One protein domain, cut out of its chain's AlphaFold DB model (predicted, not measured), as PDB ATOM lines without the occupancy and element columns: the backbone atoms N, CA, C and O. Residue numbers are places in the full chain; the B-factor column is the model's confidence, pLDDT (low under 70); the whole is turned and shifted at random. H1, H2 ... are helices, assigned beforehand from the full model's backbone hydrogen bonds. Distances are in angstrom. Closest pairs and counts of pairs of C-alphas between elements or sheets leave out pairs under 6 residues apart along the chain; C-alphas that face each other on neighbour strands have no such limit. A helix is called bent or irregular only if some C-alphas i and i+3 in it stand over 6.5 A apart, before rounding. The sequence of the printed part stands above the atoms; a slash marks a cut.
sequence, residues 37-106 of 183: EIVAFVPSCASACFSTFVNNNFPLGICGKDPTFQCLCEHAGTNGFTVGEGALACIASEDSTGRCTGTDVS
ATOM      1  N   GLU A  37     -67.362  43.765  86.257       68.44
ATOM      2  CA  GLU A  37     -65.999  43.803  85.721       68.44
ATOM      3  C   GLU A  37     -65.248  45.076  86.136       68.44
ATOM      4  O   GLU A  37     -64.079  45.007  86.493       68.44
ATOM      5  N   ILE A  38     -65.930  46.226  86.181       70.88
ATOM      6  CA  ILE A  38     -65.340  47.505  86.591       70.88
ATOM      7  C   ILE A  38     -65.111  47.531  88.107       70.88
ATOM      8  O   ILE A  38     -64.078  47.992  88.586       70.88
ATOM      9  N   VAL A  39     -66.044  46.988  88.886       75.31
ATOM     10  CA  VAL A  39     -65.905  46.919  90.350       75.31
ATOM     11  C   VAL A  39     -64.822  45.916  90.776       75.31
ATOM     12  O   VAL A  39     -64.202  46.103  91.819       75.31
ATOM     13  N   ALA A  40     -64.538  44.897  89.960       72.81
ATOM     14  CA  ALA A  40     -63.521  43.880  90.241       72.81
ATOM     15  C   ALA A  40     -62.069  44.397  90.198       72.81
ATOM     16  O   ALA A  40     -61.163  43.689  90.636       72.81
ATOM     17  N   PHE A  41     -61.829  45.616  89.700       73.88
ATOM     18  CA  PHE A  41     -60.491  46.226  89.697       73.88
ATOM     19  C   PHE A  41     -60.031  46.708  91.069       73.88
ATOM     20  O   PHE A  41     -58.838  46.934  91.281       73.88
ATOM     21  N   VAL A  42     -60.965  46.868  92.005       76.25
ATOM     22  CA  VAL A  42     -60.643  47.145  93.398       76.25
ATOM     23  C   VAL A  42     -60.938  45.915  94.251       76.25
ATOM     24  O   VAL A  42     -61.837  45.134  93.935       76.25
ATOM     25  N   PRO A  43     -60.222  45.740  95.370       78.19
ATOM     26  CA  PRO A  43     -60.565  44.708  96.333       78.19
ATOM     27  C   PRO A  43     -61.993  44.908  96.846       78.19
ATOM     28  O   PRO A  43     -62.499  46.035  96.911       78.19
ATOM     29  N   SER A  44     -62.641  43.826  97.274       84.56
ATOM     30  CA  SER A  44     -64.018  43.878  97.784       84.56
ATOM     31  C   SER A  44     -64.180  44.884  98.930       84.56
ATOM     32  O   SER A  44     -65.201  45.572  98.984       84.56
ATOM     33  N   CYS A  45     -63.151  45.054  99.768       82.31
ATOM     34  CA  CYS A  45     -63.106  46.043 100.848       82.31
ATOM     35  C   CYS A  45     -63.221  47.505 100.371       82.31
ATOM     36  O   CYS A  45     -63.680  48.347 101.135       82.31
ATOM     37  N   ALA A  46     -62.878  47.809  99.112       84.62
ATOM     38  CA  ALA A  46     -62.942  49.150  98.522       84.62
ATOM     39  C   ALA A  46     -64.021  49.319  97.437       84.62
ATOM     40  O   ALA A  46     -64.234  50.427  96.940       84.62
ATOM     41  N   SER A  47     -64.747  48.249  97.104       87.25
ATOM     42  CA  SER A  47     -65.775  48.221  96.049       87.25
ATOM     43  C   SER A  47     -66.868  49.288  96.210       87.25
ATOM     44  O   SER A  47     -67.237  49.958  95.242       87.25
ATOM     45  N   ALA A  48     -67.360  49.493  97.434       88.94
ATOM     46  CA  ALA A  48     -68.410  50.467  97.731       88.94
ATOM     47  C   ALA A  48     -67.918  51.917  97.587       88.94
ATOM     48  O   ALA A  48     -68.612  52.754  96.999       88.94
ATOM     49  N   CYS A  49     -66.705  52.205  98.075       89.94
ATOM     50  CA  CYS A  49     -66.073  53.509  97.887       89.94
ATOM     51  C   CYS A  49     -65.886  53.794  96.395       89.94
ATOM     52  O   CYS A  49     -66.288  54.850  95.911       89.94
ATOM     53  N   PHE A  50     -65.344  52.828  95.653       89.31
ATOM     54  CA  PHE A  50     -65.060  52.989  94.235       89.31
ATOM     55  C   PHE A  50     -66.333  53.196  93.408       89.31
ATOM     56  O   PHE A  50     -66.404  54.119  92.600       89.31
ATOM     57  N   SER A  51     -67.386  52.422  93.678       89.25
ATOM     58  CA  SER A  51     -68.686  52.597  93.020       89.25
ATOM     59  C   SER A  51     -69.258  53.994  93.272       89.25
ATOM     60  O   SER A  51     -69.753  54.644  92.352       89.25
ATOM     61  N   THR A  52     -69.144  54.491  94.507       89.44
ATOM     62  CA  THR A  52     -69.572  55.850  94.871       89.44
ATOM     63  C   THR A  52     -68.735  56.907  94.155       89.44
ATOM     64  O   THR A  52     -69.277  57.888  93.648       89.44
ATOM     65  N   PHE A  53     -67.419  56.703  94.073       89.62
ATOM     66  CA  PHE A  53     -66.523  57.589  93.342       89.62
ATOM     67  C   PHE A  53     -66.918  57.683  91.866       89.62
ATOM     68  O   PHE A  53     -67.040  58.795  91.355       89.62
ATOM     69  N   VAL A  54     -67.167  56.558  91.192       88.81
ATOM     70  CA  VAL A  54     -67.532  56.586  89.770       88.81
ATOM     71  C   VAL A  54     -68.883  57.274  89.566       88.81
ATOM     72  O   VAL A  54     -68.978  58.194  88.760       88.81
ATOM     73  N   ASN A  55     -69.895  56.930  90.366       88.69
ATOM     74  CA  ASN A  55     -71.223  57.549  90.293       88.69
ATOM     75  C   ASN A  55     -71.201  59.072  90.489       88.69
ATOM     76  O   ASN A  55     -71.909  59.803  89.799       88.69
ATOM     77  N   ASN A  56     -70.380  59.559  91.419       88.75
ATOM     78  CA  ASN A  56     -70.332  60.983  91.740       88.75
ATOM     79  C   ASN A  56     -69.517  61.802  90.737       88.75
ATOM     80  O   ASN A  56     -69.720  63.011  90.648       88.75
ATOM     81  N   ASN A  57     -68.581  61.170  90.022       86.88
ATOM     82  CA  ASN A  57     -67.586  61.891  89.231       86.88
ATOM     83  C   ASN A  57     -67.646  61.599  87.732       86.88
ATOM     84  O   ASN A  57     -67.092  62.372  86.960       86.88
ATOM     85  N   PHE A  58     -68.345  60.553  87.294       88.31
ATOM     86  CA  PHE A  58     -68.487  60.205  85.881       88.31
ATOM     87  C   PHE A  58     -69.951  60.276  85.448       88.31
ATOM     88  O   PHE A  58     -70.505  59.256  85.061       88.31
ATOM     89  N   PRO A  59     -70.614  61.448  85.510       85.62
ATOM     90  CA  PRO A  59     -72.028  61.562  85.166       85.62
ATOM     91  C   PRO A  59     -72.306  61.102  83.728       85.62
ATOM     92  O   PRO A  59     -71.406  61.050  82.891       85.62
ATOM     93  N   LEU A  60     -73.587  60.873  83.414       85.56
ATOM     94  CA  LEU A  60     -74.063  60.378  82.110       85.56
ATOM     95  C   LEU A  60     -73.469  61.105  80.887       85.56
ATOM     96  O   LEU A  60     -73.356  60.511  79.822       85.56
ATOM     97  N   GLY A  61     -73.096  62.381  81.020       83.19
ATOM     98  CA  GLY A  61     -72.483  63.162  79.941       83.19
ATOM     99  C   GLY A  61     -71.034  62.791  79.598       83.19
ATOM    100  O   GLY A  61     -70.555  63.240  78.564       83.19
ATOM    101  N   ILE A  62     -70.344  62.006  80.436       84.56
ATOM    102  CA  ILE A  62     -68.962  61.560  80.192       84.56
ATOM    103  C   ILE A  62     -68.965  60.183  79.527       84.56
ATOM    104  O   ILE A  62     -68.493  60.049  78.406       84.56
ATOM    105  N   CYS A  63     -69.540  59.175  80.193       85.19
ATOM    106  CA  CYS A  63     -69.502  57.782  79.727       85.19
ATOM    107  C   CYS A  63     -70.876  57.125  79.550       85.19
ATOM    108  O   CYS A  63     -70.958  55.914  79.355       85.19
ATOM    109  N   GLY A  64     -71.964  57.898  79.586       84.94
ATOM    110  CA  GLY A  64     -73.317  57.358  79.460       84.94
ATOM    111  C   GLY A  64     -73.806  56.634  80.716       84.94
ATOM    112  O   GLY A  64     -73.252  56.787  81.803       84.94
ATOM    113  N   LYS A  65     -74.904  55.885  80.561       81.50
ATOM    114  CA  LYS A  65     -75.560  55.142  81.651       81.50
ATOM    115  C   LYS A  65     -74.857  53.825  81.988       81.50
ATOM    116  O   LYS A  65     -74.835  53.440  83.151       81.50
ATOM    117  N   ASP A  66     -74.267  53.194  80.979       80.69
ATOM    118  CA  ASP A  66     -73.572  51.912  81.066       80.69
ATOM    119  C   ASP A  66     -72.109  52.122  80.633       80.69
ATOM    120  O   ASP A  66     -71.750  51.843  79.485       80.69
ATOM    121  N   PRO A  67     -71.264  52.722  81.493       83.31
ATOM    122  CA  PRO A  67     -69.918  53.116  81.114       83.31
ATOM    123  C   PRO A  67     -69.055  51.889  80.843       83.31
ATOM    124  O   PRO A  67     -69.001  50.947  81.635       83.31
ATOM    125  N   THR A  68     -68.317  51.929  79.738       83.19
ATOM    126  CA  THR A  68     -67.263  50.951  79.477       83.19
ATOM    127  C   THR A  68     -66.003  51.329  80.243       83.19
ATOM    128  O   THR A  68     -65.728  52.506  80.497       83.19
ATOM    129  N   PHE A  69     -65.188  50.330  80.569       79.44
ATOM    130  CA  PHE A  69     -63.907  50.571  81.224       79.44
ATOM    131  C   PHE A  69     -62.983  51.461  80.384       79.44
ATOM    132  O   PHE A  69     -62.328  52.354  80.912       79.44
ATOM    133  N   GLN A  70     -63.002  51.277  79.059       81.50
ATOM    134  CA  GLN A  70     -62.265  52.121  78.125       81.50
ATOM    135  C   GLN A  70     -62.662  53.598  78.251       81.50
ATOM    136  O   GLN A  70     -61.785  54.449  78.349       81.50
ATOM    137  N   CYS A  71     -63.958  53.910  78.337       85.81
ATOM    138  CA  CYS A  71     -64.398  55.294  78.499       85.81
ATOM    139  C   CYS A  71     -63.917  55.902  79.826       85.81
ATOM    140  O   CYS A  71     -63.387  57.011  79.853       85.81
ATOM    141  N   LEU A  72     -64.043  55.161  80.932       85.75
ATOM    142  CA  LEU A  72     -63.581  55.630  82.245       85.75
ATOM    143  C   LEU A  72     -62.065  55.887  82.282       85.75
ATOM    144  O   LEU A  72     -61.600  56.724  83.051       85.75
ATOM    145  N   CYS A  73     -61.303  55.167  81.461       84.25
ATOM    146  CA  CYS A  73     -59.864  55.344  81.296       84.25
ATOM    147  C   CYS A  73     -59.484  56.552  80.428       84.25
ATOM    148  O   CYS A  73     -58.437  57.156  80.650       84.25
ATOM    149  N   GLU A  74     -60.300  56.891  79.429       84.00
ATOM    150  CA  GLU A  74     -60.039  57.993  78.492       84.00
ATOM    151  C   GLU A  74     -60.411  59.368  79.068       84.00
ATOM    152  O   GLU A  74     -59.915  60.395  78.598       84.00
ATOM    153  N   HIS A  75     -61.249  59.401  80.107       83.88
ATOM    154  CA  HIS A  75     -61.768  60.634  80.687       83.88
ATOM    155  C   HIS A  75     -61.380  60.815  82.157       83.88
ATOM    156  O   HIS A  75     -61.380  59.884  82.960       83.88
ATOM    157  N   ALA A  76     -61.114  62.066  82.535       86.12
ATOM    158  CA  ALA A  76     -61.152  62.475  83.931       86.12
ATOM    159  C   ALA A  76     -62.605  62.740  84.351       86.12
ATOM    160  O   ALA A  76     -63.411  63.235  83.558       86.12
ATOM    161  N   GLY A  77     -62.928  62.434  85.605       83.62
ATOM    162  CA  GLY A  77     -64.216  62.775  86.189       83.62
ATOM    163  C   GLY A  77     -64.386  64.284  86.391       83.62
ATOM    164  O   GLY A  77     -63.460  65.080  86.231       83.62
ATOM    165  N   THR A  78     -65.574  64.704  86.820       87.94
ATOM    166  CA  THR A  78     -65.913  66.116  87.079       87.94
ATOM    167  C   THR A  78     -65.096  66.757  88.199       87.94
ATOM    168  O   THR A  78     -65.037  67.979  88.295       87.94
ATOM    169  N   ASN A  79     -64.471  65.947  89.051       82.19
ATOM    170  CA  ASN A  79     -63.540  66.384  90.090       82.19
ATOM    171  C   ASN A  79     -62.079  66.475  89.603       82.19
ATOM    172  O   ASN A  79     -61.208  66.822  90.396       82.19
ATOM    173  N   GLY A  80     -61.810  66.162  88.331       80.31
ATOM    174  CA  GLY A  80     -60.474  66.155  87.740       80.31
ATOM    175  C   GLY A  80     -59.670  64.875  87.981       80.31
ATOM    176  O   GLY A  80     -58.552  64.787  87.486       80.31
ATOM    177  N   PHE A  81     -60.221  63.886  88.693       79.62
ATOM    178  CA  PHE A  81     -59.550  62.612  88.949       79.62
ATOM    179  C   PHE A  81     -59.947  61.547  87.927       79.62
ATOM    180  O   PHE A  81     -61.114  61.405  87.556       79.62
ATOM    181  N   THR A  82     -58.966  60.763  87.499       85.06
ATOM    182  CA  THR A  82     -59.161  59.564  86.681       85.06
ATOM    183  C   THR A  82     -59.769  58.425  87.503       85.06
ATOM    184  O   THR A  82     -59.705  58.401  88.737       85.06
ATOM    185  N   VAL A  83     -60.327  57.427  86.813       84.81
ATOM    186  CA  VAL A  83     -60.860  56.219  87.462       84.81
ATOM    187  C   VAL A  83     -59.784  55.473  88.271       84.81
ATOM    188  O   VAL A  83     -60.070  54.966  89.354       84.81
ATOM    189  N   GLY A  84     -58.529  55.479  87.804       81.00
ATOM    190  CA  GLY A  84     -57.390  54.879  88.505       81.00
ATOM    191  C   GLY A  84     -56.989  55.615  89.781       81.00
ATOM    192  O   GLY A  84     -56.741  54.980  90.806       81.00
ATOM    193  N   GLU A  85     -56.984  56.947  89.755       79.00
ATOM    194  CA  GLU A  85     -56.713  57.761  90.947       79.00
ATOM    195  C   GLU A  85     -57.814  57.599  91.999       79.00
ATOM    196  O   GLU A  85     -57.519  57.466  93.187       79.00
ATOM    197  N   GLY A  86     -59.078  57.529  91.569       84.06
ATOM    198  CA  GLY A  86     -60.203  57.240  92.457       84.06
ATOM    199  C   GLY A  86     -60.133  55.860  93.104       84.06
ATOM    200  O   GLY A  86     -60.348  55.734  94.310       84.06
ATOM    201  N   ALA A  87     -59.783  54.829  92.328       83.62
ATOM    202  CA  ALA A  87     -59.576  53.474  92.839       83.62
ATOM    203  C   ALA A  87     -58.492  53.444  93.928       83.62
ATOM    204  O   ALA A  87     -58.716  52.904  95.013       83.62
ATOM    205  N   LEU A  88     -57.349  54.089  93.673       79.12
ATOM    206  CA  LEU A  88     -56.255  54.175  94.638       79.12
ATOM    207  C   LEU A  88     -56.663  54.942  95.903       79.12
ATOM    208  O   LEU A  88     -56.379  54.488  97.010       79.12
ATOM    209  N   ALA A  89     -57.351  56.076  95.751       82.75
ATOM    210  CA  ALA A  89     -57.844  56.859  96.880       82.75
ATOM    211  C   ALA A  89     -58.813  56.049  97.755       82.75
ATOM    212  O   ALA A  89     -58.741  56.121  98.982       82.75
ATOM    213  N   CYS A  90     -59.675  55.237  97.142       83.69
ATOM    214  CA  CYS A  90     -60.589  54.356  97.860       83.69
ATOM    215  C   CYS A  90     -59.870  53.248  98.623       83.69
ATOM    216  O   CYS A  90     -60.140  53.053  99.803       83.69
ATOM    217  N   ILE A  91     -58.916  52.569  97.987       79.31
ATOM    218  CA  ILE A  91     -58.099  51.545  98.646       79.31
ATOM    219  C   ILE A  91     -57.351  52.142  99.844       79.31
ATOM    220  O   ILE A  91     -57.433  51.604 100.945       79.31
ATOM    221  N   ALA A  92     -56.677  53.280  99.655       78.00
ATOM    222  CA  ALA A  92     -55.935  53.951 100.720       78.00
ATOM    223  C   ALA A  92     -56.850  54.420 101.865       78.00
ATOM    224  O   ALA A  92     -56.488  54.329 103.038       78.00
ATOM    225  N   SER A  93     -58.051  54.906 101.537       79.81
ATOM    226  CA  SER A  93     -59.047  55.307 102.530       79.81
ATOM    227  C   SER A  93     -59.510  54.113 103.363       79.81
ATOM    228  O   SER A  93     -59.469  54.167 104.592       79.81
ATOM    229  N   GLU A  94     -59.914  53.019 102.721       80.62
ATOM    230  CA  GLU A  94     -60.419  51.834 103.418       80.62
ATOM    231  C   GLU A  94     -59.308  51.130 104.218       80.62
ATOM    232  O   GLU A  94     -59.560  50.702 105.348       80.62
ATOM    233  N   ASP A  95     -58.066  51.110 103.720       79.50
ATOM    234  CA  ASP A  95     -56.882  50.635 104.458       79.50
ATOM    235  C   ASP A  95     -56.624  51.474 105.718       79.50
ATOM    236  O   ASP A  95     -56.473  50.939 106.815       79.50
ATOM    237  N   SER A  96     -56.728  52.806 105.621       73.25
ATOM    238  CA  SER A  96     -56.572  53.699 106.781       73.25
ATOM    239  C   SER A  96     -57.631  53.494 107.874       73.25
ATOM    240  O   SER A  96     -57.424  53.870 109.032       73.25
ATOM    241  N   THR A  97     -58.772  52.899 107.511       75.44
ATOM    242  CA  THR A  97     -59.850  52.532 108.441       75.44
ATOM    243  C   THR A  97     -59.780  51.074 108.902       75.44
ATOM    244  O   THR A  97     -60.610  50.661 109.711       75.44
ATOM    245  N   GLY A  98     -58.798  50.305 108.418       76.62
ATOM    246  CA  GLY A  98     -58.612  48.883 108.714       76.62
ATOM    247  C   GLY A  98     -59.638  47.963 108.048       76.62
ATOM    248  O   GLY A  98     -59.810  46.829 108.488       76.62
ATOM    249  N   ARG A  99     -60.362  48.455 107.035       76.12
ATOM    250  CA  ARG A  99     -61.341  47.670 106.266       76.12
ATOM    251  C   ARG A  99     -60.701  46.947 105.096       76.12
ATOM    252  O   ARG A  99     -61.092  45.823 104.804       76.12
ATOM    253  N   CYS A 100     -59.735  47.594 104.453       76.00
ATOM    254  CA  CYS A 100     -58.745  46.904 103.647       76.00
ATOM    255  C   CYS A 100     -57.514  46.623 104.507       76.00
ATOM    256  O   CYS A 100     -57.225  47.339 105.464       76.00
ATOM    257  N   THR A 101     -56.801  45.570 104.157       70.50
ATOM    258  CA  THR A 101     -55.511  45.194 104.714       70.50
ATOM    259  C   THR A 101     -54.512  45.061 103.570       70.50
ATOM    260  O   THR A 101     -54.889  44.799 102.429       70.50
ATOM    261  N   GLY A 102     -53.214  45.199 103.849       56.91
ATOM    262  CA  GLY A 102     -52.154  45.089 102.834       56.91
ATOM    263  C   GLY A 102     -52.103  43.756 102.066       56.91
ATOM    264  O   GLY A 102     -51.335  43.637 101.117       56.91
ATOM    265  N   THR A 103     -52.901  42.756 102.453       53.56
ATOM    266  CA  THR A 103     -53.106  41.500 101.713       53.56
ATOM    267  C   THR A 103     -54.272  41.548 100.729       53.56
ATOM    268  O   THR A 103     -54.316  40.731  99.815       53.56
ATOM    269  N   ASP A 104     -55.199  42.495 100.889       50.31
ATOM    270  CA  ASP A 104     -56.327  42.707  99.974       50.31
ATOM    271  C   ASP A 104     -55.884  43.386  98.676       50.31
ATOM    272  O   ASP A 104     -56.612  43.404  97.690       50.31
ATOM    273  N   VAL A 105     -54.664  43.918  98.662       47.59
ATOM    274  CA  VAL A 105     -54.059  44.614  97.537       47.59
ATOM    275  C   VAL A 105     -52.874  43.815  97.002       47.59
ATOM    276  O   VAL A 105     -51.836  43.697  97.647       47.59
ATOM    277  N   SER A 106     -52.995  43.292  95.784       37.91
ATOM    278  CA  SER A 106     -51.882  42.664  95.060       37.91
ATOM    279  C   SER A 106     -50.906  43.732  94.550       37.91
ATOM    280  O   SER A 106     -50.763  43.941  93.346       37.91
TER     281      SER A 106
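Overview. This is residues 37 to 106 of the 183 residues of an uncharacterized protein of Sporothrix brasiliensis 5110 (UniProt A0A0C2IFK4). Two longer helices, H1 and H4, pack on each other at a slant and run opposite ways; two short helices, H2 and H3, form a small head at one end of this pair, where H1 ends and H4 begins. The last stretch, residues 97 to 106, lies toward the other end. The printed part has 70 residues with four named helices, in the order H1, H2, H3, H4, and no named strand; its class is all helix. It is compact, with a radius of gyration of the C-alphas of 12.0 A, and elongated, spanning 35 by 22 by 16 A.

Along the chain. Residues 37 to 43 precede H1, residues 44 to 57, which begins at C-alpha 44 (-64.018, 43.878, 97.784) and is 20.3 A long. H1 is irregular: C-alphas 45 and 48 are 7.6 A apart. H2 is residues 60 to 63 and H3 residues 69 to 74. H4, residues 83 to 96, is 19.9 A long and ends at C-alpha 96 (-56.572, 53.699, 106.781).

Arrangement. H1 and H4 touch, opposite ways at a steep tilt of 46 degrees; their closest C-alphas, of Ala 46 and Ile 91, are 5.4 A apart. H1 is apart from H2 and from H3. H2 and H3 touch only at the corner, and only just, with 3 pairs of C-alphas within 8 A; the closest, of Cys 63 and Cys 71, are 5.8 A apart. H3 and H4 only just touch, also with 3 such pairs, through residues 83 to 84 of H4 alone; the closest C-alphas, of Leu 72 and Val 83, are 5.9 A apart, and the lines are about perpendicular at 73 degrees. H2 and H4 are apart. Every O i to N i+4 pair is within hydrogen-bond range in H3 and H4, and 8 of 10 are in H1; H2 is too short for such a pair.

Size, cuts and confidence. The C-alphas farthest apart, of Gly 61 and Thr 103, are 36.3 A apart. The printed part has no cut. The links H1 to H2 and H2 to H3 are tight, and H3 to H4 is short. The mean pLDDT of the printed part is 79.8; residue 37 and residues 102 to 106 are under 70.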